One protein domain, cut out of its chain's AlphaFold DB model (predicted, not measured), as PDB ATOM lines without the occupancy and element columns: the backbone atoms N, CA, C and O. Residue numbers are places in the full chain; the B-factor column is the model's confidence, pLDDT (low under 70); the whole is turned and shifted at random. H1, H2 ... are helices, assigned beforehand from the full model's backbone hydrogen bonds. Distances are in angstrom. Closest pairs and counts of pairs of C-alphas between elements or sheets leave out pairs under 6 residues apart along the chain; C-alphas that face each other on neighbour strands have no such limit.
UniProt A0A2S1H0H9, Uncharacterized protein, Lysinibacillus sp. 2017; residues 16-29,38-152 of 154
ATOM      1  N   TYR A  16     194.934 302.729  72.283       79.69
ATOM      2  CA  TYR A  16     196.251 302.737  72.908       79.69
ATOM      3  C   TYR A  16     196.756 301.339  73.308       79.69
ATOM      4  O   TYR A  16     197.857 300.971  72.900       79.69
ATOM      5  N   ASP A  17     195.966 300.540  74.036       80.31
ATOM      6  CA  ASP A  17     196.382 299.206  74.504       80.31
ATOM      7  C   ASP A  17     196.739 298.301  73.319       80.31
ATOM      8  O   ASP A  17     197.769 297.627  73.317       80.31
ATOM      9  N   LYS A  18     195.918 298.349  72.262       84.06
ATOM     10  CA  LYS A  18     196.132 297.567  71.036       84.06
ATOM     11  C   LYS A  18     197.440 297.942  70.348       84.06
ATOM     12  O   LYS A  18     198.183 297.063  69.920       84.06
ATOM     13  N   ILE A  19     197.745 299.236  70.239       84.12
ATOM     14  CA  ILE A  19     199.009 299.688  69.639       84.12
ATOM     15  C   ILE A  19     200.186 299.313  70.524       84.12
ATOM     16  O   ILE A  19     201.200 298.849  70.007       84.12
ATOM     17  N   PHE A  20     200.067 299.495  71.836       84.44
ATOM     18  CA  PHE A  20     201.131 299.158  72.768       84.44
ATOM     19  C   PHE A  20     201.515 297.678  72.662       84.44
ATOM     20  O   PHE A  20     202.699 297.350  72.548       84.44
ATOM     21  N   GLU A  21     200.525 296.786  72.603       85.06
ATOM     22  CA  GLU A  21     200.755 295.358  72.386       85.06
ATOM     23  C   GLU A  21     201.388 295.057  71.022       85.06
ATOM     24  O   GLU A  21     202.336 294.272  70.961       85.06
ATOM     25  N   LEU A  22     200.929 295.703  69.943       85.38
ATOM     26  CA  LEU A  22     201.503 295.526  68.603       85.38
ATOM     27  C   LEU A  22     202.968 295.981  68.539       85.38
ATOM     28  O   LEU A  22     203.820 295.253  68.030       85.38
ATOM     29  N   VAL A  23     203.286 297.154  69.093       85.69
ATOM     30  CA  VAL A  23     204.655 297.694  69.134       85.69
ATOM     31  C   VAL A  23     205.562 296.796  69.969       85.69
ATOM     32  O   VAL A  23     206.676 296.473  69.549       85.69
ATOM     33  N   LYS A  24     205.076 296.326  71.121       84.75
ATOM     34  CA  LYS A  24     205.807 295.383  71.969       84.75
ATOM     35  C   LYS A  24     206.068 294.061  71.242       84.75
ATOM     36  O   LYS A  24     207.176 293.535  71.320       84.75
ATOM     37  N   ALA A  25     205.082 293.536  70.518       83.81
ATOM     38  CA  ALA A  25     205.233 292.307  69.747       83.81
ATOM     39  C   ALA A  25     206.273 292.444  68.628       83.81
ATOM     40  O   ALA A  25     207.116 291.564  68.475       83.81
ATOM     41  N   VAL A  26     206.261 293.564  67.897       84.75
ATOM     42  CA  VAL A  26     207.267 293.848  66.863       84.75
ATOM     43  C   VAL A  26     208.666 293.961  67.464       84.75
ATOM     44  O   VAL A  26     209.606 293.398  66.912       84.75
ATOM     45  N   LEU A  27     208.820 294.618  68.619       82.88
ATOM     46  CA  LEU A  27     210.112 294.694  69.308       82.88
ATOM     47  C   LEU A  27     210.624 293.321  69.755       82.88
ATOM     48  O   LEU A  27     211.815 293.049  69.621       82.88
ATOM     49  N   HIS A  28     209.745 292.450  70.258       81.81
ATOM     50  CA  HIS A  28     210.124 291.084  70.620       81.81
ATOM     51  C   HIS A  28     210.529 290.249  69.402       81.81
ATOM     52  O   HIS A  28     211.504 289.509  69.486       81.81
ATOM     53  N   PHE A  29     209.827 290.393  68.275       80.62
ATOM     54  CA  PHE A  29     210.186 289.711  67.033       80.62
ATOM     55  C   PHE A  29     211.530 290.203  66.475       80.62
ATOM     56  O   PHE A  29     212.375 289.405  66.084       80.62
ATOM     57  N   HIS A  38     217.799 291.393  80.770       62.38
ATOM     58  CA  HIS A  38     218.110 292.695  80.171       62.38
ATOM     59  C   HIS A  38     216.817 293.427  79.829       62.38
ATOM     60  O   HIS A  38     215.814 292.797  79.531       62.38
ATOM     61  N   HIS A  39     216.818 294.760  79.854       75.00
ATOM     62  CA  HIS A  39     215.663 295.535  79.400       75.00
ATOM     63  C   HIS A  39     215.536 295.445  77.871       75.00
ATOM     64  O   HIS A  39     216.547 295.479  77.171       75.00
ATOM     65  N   ILE A  40     214.317 295.372  77.324       77.81
ATOM     66  CA  ILE A  40     214.099 295.217  75.870       77.81
ATOM     67  C   ILE A  40     214.753 296.347  75.057       77.81
ATOM     68  O   ILE A  40     215.333 296.107  74.002       77.81
ATOM     69  N   LEU A  41     214.764 297.563  75.617       78.75
ATOM     70  CA  LEU A  41     215.442 298.722  75.030       78.75
ATOM     71  C   LEU A  41     216.961 298.560  74.946       78.75
ATOM     72  O   LEU A  41     217.565 299.097  74.028       78.75
ATOM     73  N   TYR A  42     217.586 297.823  75.868       80.62
ATOM     74  CA  TYR A  42     219.028 297.589  75.814       80.62
ATOM     75  C   TYR A  42     219.386 296.761  74.576       80.62
ATOM     76  O   TYR A  42     220.202 297.189  73.766       80.62
ATOM     77  N   THR A  43     218.708 295.627  74.374       81.44
ATOM     78  CA  THR A  43     218.904 294.774  73.190       81.44
ATOM     79  C   THR A  43     218.574 295.517  71.895       81.44
ATOM     80  O   THR A  43     219.310 295.406  70.914       81.44
ATOM     81  N   ALA A  44     217.500 296.310  71.899       83.25
ATOM     82  CA  ALA A  44     217.096 297.096  70.740       83.25
ATOM     83  C   ALA A  44     218.135 298.185  70.395       83.25
ATOM     84  O   ALA A  44     218.481 298.354  69.226       83.25
ATOM     85  N   ASN A  45     218.715 298.850  71.402       84.94
ATOM     86  CA  ASN A  45     219.805 299.811  71.216       84.94
ATOM     87  C   ASN A  45     221.091 299.146  70.707       84.94
ATOM     88  O   ASN A  45     221.737 299.693  69.821       84.94
ATOM     89  N   THR A  46     221.445 297.951  71.193       85.31
ATOM     90  CA  THR A  46     222.591 297.205  70.645       85.31
ATOM     91  C   THR A  46     222.378 296.874  69.165       85.31
ATOM     92  O   THR A  46     223.289 297.044  68.361       85.31
ATOM     93  N   LYS A  47     221.164 296.463  68.767       85.81
ATOM     94  CA  LYS A  47     220.849 296.230  67.346       85.81
ATOM     95  C   LYS A  47     220.902 297.508  66.507       85.81
ATOM     96  O   LYS A  47     221.354 297.445  65.366       85.81
ATOM     97  N   LEU A  48     220.471 298.650  67.045       87.69
ATOM     98  CA  LEU A  48     220.636 299.941  66.370       87.69
ATOM     99  C   LEU A  48     222.108 300.264  66.108       87.69
ATOM    100  O   LEU A  48     222.436 300.674  64.995       87.69
ATOM    101  N   GLU A  49     222.979 300.051  67.094       88.00
ATOM    102  CA  GLU A  49     224.409 300.311  66.921       88.00
ATOM    103  C   GLU A  49     225.015 299.367  65.875       88.00
ATOM    104  O   GLU A  49     225.706 299.829  64.974       88.00
ATOM    105  N   ASN A  50     224.629 298.087  65.865       88.75
ATOM    106  CA  ASN A  50     225.052 297.150  64.818       88.75
ATOM    107  C   ASN A  50     224.635 297.617  63.408       88.75
ATOM    108  O   ASN A  50     225.402 297.498  62.454       88.75
ATOM    109  N   TYR A  51     223.420 298.159  63.246       88.19
ATOM    110  CA  TYR A  51     222.987 298.715  61.957       88.19
ATOM    111  C   TYR A  51     223.771 299.971  61.572       88.19
ATOM    112  O   TYR A  51     224.030 300.192  60.387       88.19
ATOM    113  N   ARG A  52     224.152 300.788  62.555       88.31
ATOM    114  CA  ARG A  52     224.993 301.966  62.347       88.31
ATOM    115  C   ARG A  52     226.401 301.568  61.905       88.31
ATOM    116  O   ARG A  52     226.884 302.113  60.918       88.31
ATOM    117  N   GLU A  53     227.009 300.590  62.568       90.00
ATOM    118  CA  GLU A  53     228.312 300.033  62.196       90.00
ATOM    119  C   GLU A  53     228.279 299.427  60.790       90.00
ATOM    120  O   GLU A  53     229.136 299.739  59.966       90.00
ATOM    121  N   ALA A  54     227.249 298.636  60.466       86.50
ATOM    122  CA  ALA A  54     227.078 298.074  59.128       86.50
ATOM    123  C   ALA A  54     226.954 299.171  58.058       86.50
ATOM    124  O   ALA A  54     227.585 299.101  57.005       86.50
ATOM    125  N   ARG A  55     226.174 300.223  58.333       87.81
ATOM    126  CA  ARG A  55     226.048 301.378  57.438       87.81
ATOM    127  C   ARG A  55     227.400 302.060  57.218       87.81
ATOM    128  O   ARG A  55     227.753 302.358  56.079       87.81
ATOM    129  N   ASP A  56     228.142 302.315  58.290       88.44
ATOM    130  CA  ASP A  56     229.427 303.007  58.221       88.44
ATOM    131  C   ASP A  56     230.504 302.128  57.544       88.44
ATOM    132  O   ASP A  56     231.371 302.662  56.852       88.44
ATOM    133  N   PHE A  57     230.386 300.795  57.631       89.19
ATOM    134  CA  PHE A  57     231.224 299.825  56.919       89.19
ATOM    135  C   PHE A  57     230.989 299.811  55.404       89.19
ATOM    136  O   PHE A  57     231.957 299.813  54.652       89.19
ATOM    137  N   TYR A  58     229.735 299.811  54.935       85.44
ATOM    138  CA  TYR A  58     229.425 299.751  53.495       85.44
ATOM    139  C   TYR A  58     229.581 301.100  52.774       85.44
ATOM    140  O   TYR A  58     229.838 301.148  51.571       85.44
ATOM    141  N   ARG A  59     229.484 302.219  53.501       83.75
ATOM    142  CA  ARG A  59     229.620 303.576  52.948       83.75
ATOM    143  C   ARG A  59     230.887 303.826  52.096       83.75
ATOM    144  O   ARG A  59     230.738 304.432  51.040       83.75
ATOM    145  N   PRO A  60     232.113 303.437  52.505       88.50
ATOM    146  CA  PRO A  60     233.325 303.682  51.715       88.50
ATOM    147  C   PRO A  60     233.443 302.825  50.445       88.50
ATOM    148  O   PRO A  60     234.267 303.144  49.595       88.50
ATOM    149  N   PHE A  61     232.653 301.756  50.311       85.88
ATOM    150  CA  PHE A  61     232.714 300.833  49.171       85.88
ATOM    151  C   PHE A  61     231.662 301.141  48.089       85.88
ATOM    152  O   PHE A  61     231.375 300.283  47.260       85.88
ATOM    153  N   ASP A  62     231.058 302.333  48.107       80.94
ATOM    154  CA  ASP A  62     230.128 302.783  47.063       80.94
ATOM    155  C   ASP A  62     230.899 303.073  45.766       80.94
ATOM    156  O   ASP A  62     231.587 304.088  45.638       80.94
ATOM    157  N   ASP A  63     230.801 302.148  44.815       83.94
ATOM    158  CA  ASP A  63     231.363 302.276  43.475       83.94
ATOM    159  C   ASP A  63     230.271 301.980  42.431       83.94
ATOM    160  O   ASP A  63     229.877 300.824  42.257       83.94
ATOM    161  N   PRO A  64     229.781 302.997  41.698       82.81
ATOM    162  CA  PRO A  64     228.755 302.819  40.671       82.81
ATOM    163  C   PRO A  64     229.205 301.976  39.472       82.81
ATOM    164  O   PRO A  64     228.367 301.588  38.661       82.81
ATOM    165  N   SER A  65     230.512 301.759  39.311       85.81
ATOM    166  CA  SER A  65     231.093 301.055  38.165       85.81
ATOM    167  C   SER A  65     231.304 299.555  38.397       85.81
ATOM    168  O   SER A  65     231.570 298.822  37.444       85.81
ATOM    169  N   SER A  66     231.151 299.087  39.639       89.19
ATOM    170  CA  SER A  66     231.360 297.697  40.041       89.19
ATOM    171  C   SER A  66     230.077 297.102  40.614       89.19
ATOM    172  O   SER A  66     229.433 297.703  41.470       89.19
ATOM    173  N   GLU A  67     229.744 295.873  40.219       87.62
ATOM    174  CA  GLU A  67     228.621 295.111  40.791       87.62
ATOM    175  C   GLU A  67     228.734 294.972  42.322       87.62
ATOM    176  O   GLU A  67     227.737 295.018  43.041       87.62
ATOM    177  N   LEU A  68     229.959 294.879  42.855       85.56
ATOM    178  CA  LEU A  68     230.189 294.854  44.304       85.56
ATOM    179  C   LEU A  68     229.938 296.217  44.963       85.56
ATOM    180  O   LEU A  68     229.497 296.269  46.111       85.56
ATOM    181  N   GLY A  69     230.191 297.311  44.243       83.75
ATOM    182  CA  GLY A  69     229.881 298.655  44.716       83.75
ATOM    183  C   GLY A  69     228.379 298.939  44.710       83.75
ATOM    184  O   GLY A  69     227.860 299.500  45.677       83.75
ATOM    185  N   LEU A  70     227.650 298.441  43.704       87.06
ATOM    186  CA  LEU A  70     226.183 298.440  43.690       87.06
ATOM    187  C   LEU A  70     225.608 297.641  44.868       87.06
ATOM    188  O   LEU A  70     224.749 298.152  45.586       87.06
ATOM    189  N   LEU A  71     226.140 296.445  45.136       87.31
ATOM    190  CA  LEU A  71     225.755 295.650  46.305       87.31
ATOM    191  C   LEU A  71     226.031 296.394  47.619       87.31
ATOM    192  O   LEU A  71     225.195 296.384  48.524       87.31
ATOM    193  N   SER A  72     227.172 297.077  47.730       86.31
ATOM    194  CA  SER A  72     227.489 297.889  48.908       86.31
ATOM    195  C   SER A  72     226.484 299.026  49.110       86.31
ATOM    196  O   SER A  72     226.015 299.274  50.223       86.31
ATOM    197  N   ARG A  73     226.083 299.689  48.021       87.38
ATOM    198  CA  ARG A  73     225.063 300.740  48.045       87.38
ATOM    199  C   ARG A  73     223.696 300.205  48.466       87.38
ATOM    200  O   ARG A  73     223.022 300.838  49.281       87.38
ATOM    201  N   GLU A  74     223.287 299.047  47.958       88.75
ATOM    202  CA  GLU A  74     222.050 298.380  48.376       88.75
ATOM    203  C   GLU A  74     222.095 297.995  49.859       88.75
ATOM    204  O   GLU A  74     221.149 298.275  50.602       88.75
ATOM    205  N   ALA A  75     223.216 297.435  50.325       86.88
ATOM    206  CA  ALA A  75     223.425 297.085  51.727       86.88
ATOM    207  C   ALA A  75     223.379 298.322  52.641       86.88
ATOM    208  O   ALA A  75     222.717 298.299  53.681       86.88
ATOM    209  N   TYR A  76     223.994 299.433  52.226       89.00
ATOM    210  CA  TYR A  76     223.927 300.718  52.925       89.00
ATOM    211  C   TYR A  76     222.487 301.241  53.032       89.00
ATOM    212  O   TYR A  76     222.044 301.665  54.109       89.00
ATOM    213  N   GLN A  77     221.727 301.205  51.933       89.62
ATOM    214  CA  GLN A  77     220.330 301.643  51.916       89.62
ATOM    215  C   GLN A  77     219.451 300.751  52.795       89.62
ATOM    216  O   GLN A  77     218.620 301.255  53.556       89.62
ATOM    217  N   LEU A  78     219.666 299.435  52.742       89.19
ATOM    218  CA  LEU A  78     218.964 298.465  53.571       89.19
ATOM    219  C   LEU A  78     219.252 298.699  55.059       89.19
ATOM    220  O   LEU A  78     218.311 298.769  55.853       89.19
ATOM    221  N   ALA A  79     220.524 298.868  55.433       87.00
ATOM    222  CA  ALA A  79     220.938 299.155  56.804       87.00
ATOM    223  C   ALA A  79     220.322 300.467  57.308       87.00
ATOM    224  O   ALA A  79     219.744 300.501  58.391       87.00
ATOM    225  N   THR A  80     220.344 301.521  56.487       87.69
ATOM    226  CA  THR A  80     219.733 302.819  56.816       87.69
ATOM    227  C   THR A  80     218.221 302.699  57.023       87.69
ATOM    228  O   THR A  80     217.674 303.238  57.985       87.69
ATOM    229  N   LYS A  81     217.526 301.953  56.155       88.75
ATOM    230  CA  LYS A  81     216.084 301.715  56.281       88.75
ATOM    231  C   LYS A  81     215.753 300.947  57.562       88.75
ATOM    232  O   LYS A  81     214.858 301.364  58.295       88.75
ATOM    233  N   LYS A  82     216.475 299.857  57.844       86.75
ATOM    234  CA  LYS A  82     216.280 299.046  59.057       86.75
ATOM    235  C   LYS A  82     216.584 299.846  60.326       86.75
ATOM    236  O   LYS A  82     215.804 299.776  61.271       86.75
ATOM    237  N   TYR A  83     217.643 300.657  60.310       88.69
ATOM    238  CA  TYR A  83     217.988 301.574  61.395       88.69
ATOM    239  C   TYR A  83     216.844 302.550  61.690       88.69
ATOM    240  O   TYR A  83     216.363 302.607  62.818       88.69
ATOM    241  N   ASN A  84     216.355 303.267  60.672       87.62
ATOM    242  CA  ASN A  84     215.288 304.255  60.848       87.62
ATOM    243  C   ASN A  84     213.995 303.613  61.364       87.62
ATOM    244  O   ASN A  84     213.378 304.134  62.287       87.62
ATOM    245  N   GLN A  85     213.613 302.456  60.815       87.06
ATOM    246  CA  GLN A  85     212.434 301.719  61.275       87.06
ATOM    247  C   GLN A  85     212.559 301.318  62.748       87.06
ATOM    248  O   GLN A  85     211.663 301.605  63.538       87.06
ATOM    249  N   LEU A  86     213.675 300.693  63.135       87.00
ATOM    250  CA  LEU A  86     213.891 300.266  64.517       87.00
ATOM    251  C   LEU A  86     213.937 301.467  65.474       87.00
ATOM    252  O   LEU A  86     213.347 301.415  66.552       87.00
ATOM    253  N   TYR A  87     214.562 302.569  65.061       87.56
ATOM    254  CA  TYR A  87     214.635 303.802  65.839       87.56
ATOM    255  C   TYR A  87     213.249 304.395  66.114       87.56
ATOM    256  O   TYR A  87     212.927 304.715  67.261       87.56
ATOM    257  N   THR A  88     212.400 304.485  65.087       87.31
ATOM    258  CA  THR A  88     211.018 304.955  65.232       87.31
ATOM    259  C   THR A  88     210.211 304.053  66.163       87.31
ATOM    260  O   THR A  88     209.471 304.556  67.004       87.31
ATOM    261  N   ILE A  89     210.363 302.730  66.059       87.12
ATOM    262  CA  ILE A  89     209.646 301.776  66.917       87.12
ATOM    263  C   ILE A  89     210.094 301.915  68.375       87.12
ATOM    264  O   ILE A  89     209.251 301.942  69.267       87.12
ATOM    265  N   ILE A  90     211.401 302.047  68.623       86.38
ATOM    266  CA  ILE A  90     211.951 302.266  69.966       86.38
ATOM    267  C   ILE A  90     211.419 303.573  70.559       86.38
ATOM    268  O   ILE A  90     210.942 303.575  71.692       86.38
ATOM    269  N   ARG A  91     211.441 304.673  69.797       84.50
ATOM    270  CA  ARG A  91     210.850 305.949  70.232       84.50
ATOM    271  C   ARG A  91     209.359 305.831  70.512       84.50
ATOM    272  O   ARG A  91     208.916 306.251  71.575       84.50
ATOM    273  N   GLY A  92     208.607 305.227  69.597       83.75
ATOM    274  CA  GLY A  92     207.180 304.977  69.770       83.75
ATOM    275  C   GLY A  92     206.902 304.173  71.038       83.75
ATOM    276  O   GLY A  92     206.034 304.543  71.817       83.75
ATOM    277  N   TYR A  93     207.691 303.134  71.308       84.88
ATOM    278  CA  TYR A  93     207.587 302.357  72.540       84.88
ATOM    279  C   TYR A  93     207.882 303.189  73.791       84.88
ATOM    280  O   TYR A  93     207.106 303.133  74.738       84.88
ATOM    281  N   MET A  94     208.948 304.000  73.795       83.19
ATOM    282  CA  MET A  94     209.261 304.891  74.924       83.19
ATOM    283  C   MET A  94     208.119 305.874  75.205       83.19
ATOM    284  O   MET A  94     207.719 306.031  76.354       83.19
ATOM    285  N   HIS A  95     207.556 306.478  74.158       81.62
ATOM    286  CA  HIS A  95     206.413 307.381  74.270       81.62
ATOM    287  C   HIS A  95     205.158 306.672  74.779       81.62
ATOM    288  O   HIS A  95     204.463 307.200  75.644       81.62
ATOM    289  N   LEU A  96     204.890 305.461  74.290       80.62
ATOM    290  CA  LEU A  96     203.753 304.669  74.742       80.62
ATOM    291  C   LEU A  96     203.944 304.146  76.171       80.62
ATOM    292  O   LEU A  96     202.947 303.944  76.847       80.62
ATOM    293  N   CYS A  97     205.165 303.968  76.674       80.25
ATOM    294  CA  CYS A  97     205.402 303.610  78.078       80.25
ATOM    295  C   CYS A  97     205.002 304.718  79.072       80.25
ATOM    296  O   CYS A  97     204.848 304.437  80.260       80.25
ATOM    297  N   GLU A  98     204.814 305.962  78.622       79.06
ATOM    298  CA  GLU A  98     204.347 307.057  79.472       79.06
ATOM    299  C   GLU A  98     202.823 306.988  79.677       79.06
ATOM    300  O   GLU A  98     202.037 307.552  78.912       79.06
ATOM    301  N   GLU A  99     202.384 306.333  80.755       70.25
ATOM    302  CA  GLU A  99     200.953 306.147  81.059       70.25
ATOM    303  C   GLU A  99     200.171 307.466  81.188       70.25
ATOM    304  O   GLU A  99     198.983 307.526  80.871       70.25
ATOM    305  N   ASN A 100     200.850 308.551  81.569       73.31
ATOM    306  CA  ASN A 100     200.257 309.883  81.715       73.31
ATOM    307  C   ASN A 100     199.770 310.491  80.386       73.31
ATOM    308  O   ASN A 100     199.056 311.490  80.398       73.31
ATOM    309  N   LYS A 101     200.149 309.915  79.237       73.44
ATOM    310  CA  LYS A 101     199.791 310.410  77.897       73.44
ATOM    311  C   LYS A 101     198.749 309.544  77.179       73.44
ATOM    312  O   LYS A 101     198.469 309.782  76.006       73.44
ATOM    313  N   ARG A 102     198.136 308.567  77.860       75.75
ATOM    314  CA  ARG A 102     197.146 307.643  77.267       75.75
ATOM    315  C   ARG A 102     196.012 308.348  76.518       75.75
ATOM    316  O   ARG A 102     195.733 308.002  75.374       75.75
ATOM    317  N   GLU A 103     195.405 309.375  77.113       74.62
ATOM    318  CA  GLU A 103     194.319 310.135  76.469       74.62
ATOM    319  C   GLU A 103     194.786 310.880  75.213       74.62
ATOM    320  O   GLU A 103     194.084 310.900  74.199       74.62
ATOM    321  N   HIS A 104     196.000 311.437  75.250       76.38
ATOM    322  CA  HIS A 104     196.608 312.100  74.102       76.38
ATOM    323  C   HIS A 104     196.824 311.116  72.946       76.38
ATOM    324  O   HIS A 104     196.455 311.415  71.809       76.38
ATOM    325  N   PHE A 105     197.327 309.911  73.232       75.38
ATOM    326  CA  PHE A 105     197.481 308.864  72.221       75.38
ATOM    327  C   PHE A 105     196.138 308.371  71.685       75.38
ATOM    328  O   PHE A 105     195.980 308.245  70.475       75.38
ATOM    329  N   ASN A 106     195.143 308.147  72.543       76.44
ATOM    330  CA  ASN A 106     193.806 307.762  72.092       76.44
ATOM    331  C   ASN A 106     193.194 308.818  71.154       76.44
ATOM    332  O   ASN A 106     192.571 308.465  70.152       76.44
ATOM    333  N   HIS A 107     193.407 310.108  71.434       77.75
ATOM    334  CA  HIS A 107     192.981 311.184  70.542       77.75
ATOM    335  C   HIS A 107     193.749 311.173  69.216       77.75
ATOM    336  O   HIS A 107     193.138 311.232  68.150       77.75
ATOM    337  N   HIS A 108     195.075 311.045  69.276       78.75
ATOM    338  CA  HIS A 108     195.950 310.996  68.107       78.75
ATOM    339  C   HIS A 108     195.583 309.840  67.163       78.75
ATOM    340  O   HIS A 108     195.425 310.014  65.956       78.75
ATOM    341  N   PHE A 109     195.328 308.661  67.728       79.12
ATOM    342  CA  PHE A 109     194.986 307.463  66.970       79.12
ATOM    343  C   PHE A 109     193.517 307.365  66.563       79.12
ATOM    344  O   PHE A 109     193.147 306.415  65.870       79.12
ATOM    345  N   ARG A 110     192.683 308.351  66.911       79.62
ATOM    346  CA  ARG A 110     191.243 308.348  66.617       79.62
ATOM    347  C   ARG A 110     190.933 308.184  65.127       79.62
ATOM    348  O   ARG A 110     189.979 307.498  64.770       79.62
ATOM    349  N   PHE A 111     191.749 308.767  64.250       79.25
ATOM    350  CA  PHE A 111     191.576 308.654  62.795       79.25
ATOM    351  C   PHE A 111     192.124 307.344  62.212       79.25
ATOM    352  O   PHE A 111     191.816 306.988  61.077       79.25
ATOM    353  N   HIS A 112     192.896 306.594  62.999       82.12
ATOM    354  CA  HIS A 112     193.525 305.340  62.594       82.12
ATOM    355  C   HIS A 112     192.932 304.111  63.298       82.12
ATOM    356  O   HIS A 112     193.407 303.001  63.063       82.12
ATOM    357  N   VAL A 113     191.871 304.275  64.102       82.44
ATOM    358  CA  VAL A 113     191.247 303.202  64.904       82.44
ATOM    359  C   VAL A 113     190.932 301.969  64.065       82.44
ATOM    360  O   VAL A 113     191.298 300.866  64.455       82.44
ATOM    361  N   GLN A 114     190.319 302.141  62.890       83.25
ATOM    362  CA  GLN A 114     189.959 301.018  62.015       83.25
ATOM    363  C   GLN A 114     191.194 300.260  61.510       83.25
ATOM    364  O   GLN A 114     191.199 299.030  61.484       83.25
ATOM    365  N   LYS A 115     192.263 300.987  61.152       84.81
ATOM    366  CA  LYS A 115     193.531 300.389  60.712       84.81
ATOM    367  C   LYS A 115     194.176 299.609  61.858       84.81
ATOM    368  O   LYS A 115     194.595 298.473  61.672       84.81
ATOM    369  N   ILE A 116     194.213 300.201  63.048       84.38
ATOM    370  CA  ILE A 116     194.771 299.591  64.261       84.38
ATOM    371  C   ILE A 116     193.981 298.351  64.665       84.38
ATOM    372  O   ILE A 116     194.568 297.326  64.994       84.38
ATOM    373  N   GLU A 117     192.656 298.411  64.592       85.94
ATOM    374  CA  GLU A 117     191.796 297.278  64.904       85.94
ATOM    375  C   GLU A 117     191.985 296.130  63.906       85.94
ATOM    376  O   GLU A 117     192.055 294.974  64.321       85.94
ATOM    377  N   ALA A 118     192.130 296.429  62.612       85.88
ATOM    378  CA  ALA A 118     192.448 295.423  61.602       85.88
ATOM    379  C   ALA A 118     193.813 294.763  61.864       85.88
ATOM    380  O   ALA A 118     193.909 293.537  61.862       85.88
ATOM    381  N   MET A 119     194.849 295.559  62.160       86.06
ATOM    382  CA  MET A 119     196.179 295.043  62.515       86.06
ATOM    383  C   MET A 119     196.130 294.167  63.770       86.06
ATOM    384  O   MET A 119     196.718 293.088  63.790       86.06
ATOM    385  N   TYR A 120     195.386 294.594  64.791       86.19
ATOM    386  CA  TYR A 120     195.234 293.854  66.039       86.19
ATOM    387  C   TYR A 120     194.510 292.517  65.841       86.19
ATOM    388  O   TYR A 120     194.986 291.490  66.308       86.19
ATOM    389  N   LYS A 121     193.416 292.490  65.068       85.69
ATOM    390  CA  LYS A 121     192.700 291.243  64.737       85.69
ATOM    391  C   LYS A 121     193.563 290.261  63.947       85.69
ATOM    392  O   LYS A 121     193.477 289.052  64.150       85.69
ATOM    393  N   LEU A 122     194.391 290.760  63.027       84.12
ATOM    394  CA  LEU A 122     195.349 289.910  62.317       84.12
ATOM    395  C   LEU A 122     196.414 289.371  63.274       84.12
ATOM    396  O   LEU A 122     196.751 288.195  63.188       84.12
ATOM    397  N   TYR A 123     196.885 290.199  64.207       84.06
ATOM    398  CA  TYR A 123     197.830 289.797  65.244       84.06
ATOM    399  C   TYR A 123     197.257 288.770  66.233       84.06
ATOM    400  O   TYR A 123     197.998 287.896  66.667       84.06
ATOM    401  N   GLU A 124     195.967 288.814  66.578       84.69
ATOM    402  CA  GLU A 124     195.330 287.782  67.417       84.69
ATOM    403  C   GLU A 124     195.276 286.415  66.715       84.69
ATOM    404  O   GLU A 124     195.418 285.372  67.354       84.69
ATOM    405  N   ASN A 125     195.161 286.401  65.384       83.31
ATOM    406  CA  ASN A 125     195.102 285.187  64.564       83.31
ATOM    407  C   ASN A 125     196.488 284.567  64.280       83.31
ATOM    408  O   ASN A 125     196.753 284.091  63.173       83.31
ATOM    409  N   LYS A 126     197.376 284.524  65.284       74.31
ATOM    410  CA  LYS A 126     198.740 283.969  65.146       74.31
ATOM    411  C   LYS A 126     198.759 282.520  64.670       74.31
ATOM    412  O   LYS A 126     199.638 282.137  63.909       74.31
ATOM    413  N   SER A 127     197.780 281.717  65.084       72.38
ATOM    414  CA  SER A 127     197.691 280.301  64.710       72.38
ATOM    415  C   SER A 127     197.547 280.104  63.198       72.38
ATOM    416  O   SER A 127     198.198 279.234  62.627       72.38
ATOM    417  N   ALA A 128     196.759 280.947  62.525       75.19
ATOM    418  CA  ALA A 128     196.612 280.913  61.071       75.19
ATOM    419  C   ALA A 128     197.908 281.331  60.354       75.19
ATOM    420  O   ALA A 128     198.257 280.765  59.321       75.19
ATOM    421  N   GLN A 129     198.646 282.286  60.922       75.88
ATOM    422  CA  GLN A 129     199.924 282.747  60.373       75.88
ATOM    423  C   GLN A 129     201.020 281.687  60.507       75.88
ATOM    424  O   GLN A 129     201.772 281.461  59.559       75.88
ATOM    425  N   GLN A 130     201.073 281.005  61.653       75.50
ATOM    426  CA  GLN A 130     202.004 279.906  61.909       75.50
ATOM    427  C   GLN A 130     201.740 278.715  60.986       75.50
ATOM    428  O   GLN A 130     202.682 278.147  60.439       75.50
ATOM    429  N   LEU A 131     200.467 278.380  60.744       78.12
ATOM    430  CA  LEU A 131     200.092 277.326  59.793       78.12
ATOM    431  C   LEU A 131     200.562 277.629  58.365       78.12
ATOM    432  O   LEU A 131     200.930 276.712  57.636       78.12
ATOM    433  N   LEU A 132     200.565 278.905  57.976       80.81
ATOM    434  CA  LEU A 132     200.985 279.353  56.648       80.81
ATOM    435  C   LEU A 132     202.478 279.706  56.559       80.81
ATOM    436  O   LEU A 132     202.943 280.032  55.471       80.81
ATOM    437  N   GLN A 133     203.226 279.654  57.668       82.25
ATOM    438  CA  GLN A 133     204.641 280.053  57.748       82.25
ATOM    439  C   GLN A 133     204.904 281.489  57.250       82.25
ATOM    440  O   GLN A 133     205.973 281.803  56.736       82.25
ATOM    441  N   ILE A 134     203.926 282.384  57.416       84.38
ATOM    442  CA  ILE A 134     204.007 283.789  56.976       84.38
ATOM    443  C   ILE A 134     204.348 284.752  58.116       84.38
ATOM    444  O   ILE A 134     204.151 285.956  57.980       84.38
ATOM    445  N   GLU A 135     204.817 284.239  59.253       79.81
ATOM    446  CA  GLU A 135     205.036 285.027  60.469       79.81
ATOM    447  C   GLU A 135     206.059 286.150  60.242       79.81
ATOM    448  O   GLU A 135     205.772 287.309  60.537       79.81
ATOM    449  N   GLU A 136     207.198 285.846  59.612       81.50
ATOM    450  CA  GLU A 136     208.221 286.854  59.301       81.50
ATOM    451  C   GLU A 136     207.675 287.947  58.376       81.50
ATOM    452  O   GLU A 136     207.782 289.138  58.673       81.50
ATOM    453  N   LEU A 137     207.001 287.543  57.294       84.19
ATOM    454  CA  LEU A 137     206.380 288.462  56.343       84.19
ATOM    455  C   LEU A 137     205.324 289.338  57.030       84.19
ATOM    456  O   LEU A 137     205.237 290.536  56.758       84.19
ATOM    457  N   PHE A 138     204.522 288.763  57.926       86.19
ATOM    458  CA  PHE A 138     203.519 289.500  58.683       86.19
ATOM    459  C   PHE A 138     204.171 290.575  59.551       86.19
ATOM    460  O   PHE A 138     203.760 291.734  59.475       86.19
ATOM    461  N   PHE A 139     205.208 290.235  60.320       83.94
ATOM    462  CA  PHE A 139     205.902 291.206  61.166       83.94
ATOM    463  C   PHE A 139     206.623 292.285  60.355       83.94
ATOM    464  O   PHE A 139     206.598 293.454  60.744       83.94
ATOM    465  N   GLU A 140     207.190 291.951  59.193       84.62
ATOM    466  CA  GLU A 140     207.764 292.949  58.286       84.62
ATOM    467  C   GLU A 140     206.718 293.942  57.764       84.62
ATOM    468  O   GLU A 140     206.969 295.152  57.725       84.62
ATOM    469  N   ARG A 141     205.531 293.454  57.384       85.88
ATOM    470  CA  ARG A 141     204.427 294.296  56.900       85.88
ATOM    471  C   ARG A 141     203.812 295.118  58.026       85.88
ATOM    472  O   ARG A 141     203.632 296.322  57.861       85.88
ATOM    473  N   LEU A 142     203.597 294.507  59.187       85.75
ATOM    474  CA  LEU A 142     203.122 295.178  60.393       85.75
ATOM    475  C   LEU A 142     204.068 296.314  60.795       85.75
ATOM    476  O   LEU A 142     203.628 297.428  61.067       85.75
ATOM    477  N   LYS A 143     205.381 296.071  60.758       85.88
ATOM    478  CA  LYS A 143     206.404 297.091  61.004       85.88
ATOM    479  C   LYS A 143     206.311 298.250  60.011       85.88
ATOM    480  O   LYS A 143     206.378 299.412  60.418       85.88
ATOM    481  N   ALA A 144     206.155 297.953  58.722       83.88
ATOM    482  CA  ALA A 144     206.013 298.974  57.688       83.88
ATOM    483  C   ALA A 144     204.756 299.837  57.888       83.88
ATOM    484  O   ALA A 144     204.807 301.034  57.622       83.88
ATOM    485  N   ASP A 145     203.670 299.257  58.402       84.75
ATOM    486  CA  ASP A 145     202.428 299.973  58.704       84.75
ATOM    487  C   ASP A 145     202.458 300.751  60.025       84.75
ATOM    488  O   ASP A 145     201.830 301.809  60.115       84.75
ATOM    489  N   LEU A 146     203.186 300.259  61.034       84.31
ATOM    490  CA  LEU A 146     203.341 300.918  62.334       84.31
ATOM    491  C   LEU A 146     204.314 302.095  62.283       84.31
ATOM    492  O   LEU A 146     204.050 303.119  62.902       84.31
ATOM    493  N   THR A 147     205.414 301.987  61.530       83.19
ATOM    494  CA  THR A 147     206.416 303.064  61.410       83.19
ATOM    495  C   THR A 147     205.783 304.436  61.103       83.19
ATOM    496  O   THR A 147     206.018 305.357  61.881       83.19
ATOM    497  N   PRO A 148     204.934 304.606  60.064       83.25
ATOM    498  CA  PRO A 148     204.327 305.902  59.752       83.25
ATOM    499  C   PRO A 148     203.315 306.383  60.802       83.25
ATOM    500  O   PRO A 148     203.094 307.584  60.927       83.25
ATOM    501  N   LEU A 149     202.697 305.469  61.557       80.81
ATOM    502  CA  LEU A 149     201.789 305.821  62.654       80.81
ATOM    503  C   LEU A 149     202.555 306.351  63.871       80.81
ATOM    504  O   LEU A 149     202.038 307.185  64.601       80.81
ATOM    505  N   LEU A 150     203.785 305.878  64.081       77.94
ATOM    506  CA  LEU A 150     204.642 306.278  65.199       77.94
ATOM    507  C   LEU A 150     205.535 307.488  64.867       77.94
ATOM    508  O   LEU A 150     206.056 308.124  65.775       77.94
ATOM    509  N   THR A 151     205.735 307.835  63.591       72.50
ATOM    510  CA  THR A 151     206.484 309.051  63.205       72.50
ATOM    511  C   THR A 151     205.726 310.351  63.471       72.50
ATOM    512  O   THR A 151     206.338 311.408  63.458       72.50
ATOM    513  N   GLN A 152     204.415 310.301  63.711       64.31
ATOM    514  CA  GLN A 152     203.580 311.492  63.927       64.31
ATOM    515  C   GLN A 152     203.665 312.056  65.362       64.31
ATOM    516  O   GLN A 152     202.866 312.914  65.733       64.31
TER     517      GLN A 152
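This is residues 16 to 29 and 38 to 152 of the 154 residues of an uncharacterized protein of Lysinibacillus sp. 2017 (UniProt A0A2S1H0H9). H2 and H3 make a long hairpin arm on a head of H1, H4, H5 and H6. The printed part has 129 residues with six named helices, H1 to H6: all helix. The whole is only just loose, with radius of gyration of the C-alphas 17.2 A and spans 52 by 37 by 32 A.

H3, residues 67 to 96, and H2, residues 40 to 61, form a hairpin, closest C-alphas Tyr 76 and Arg 55, 5.0 A. H6, residues 135 to 152, touches H3, closest C-alphas Leu 150 and Gly 92, 5.4 A. H1, residues 16 to 29, touches H4, residues 99 to 124, closest C-alphas Tyr 16 and Asn 106, 5.6 A. H4 and H5, residues 126 to 131, meet only through their link. H1, H3 and H5 have every O i to N i+4 pair within hydrogen-bond range.

H3, 43.2 A long, begins at C-alpha 67 (228.621, 295.111, 40.791); H6 ends at C-alpha 152 (203.580, 311.492, 63.927).

Residues 30 to 37 are cut out, a 15.6 A gap; pLDDT is low at 38 and 152.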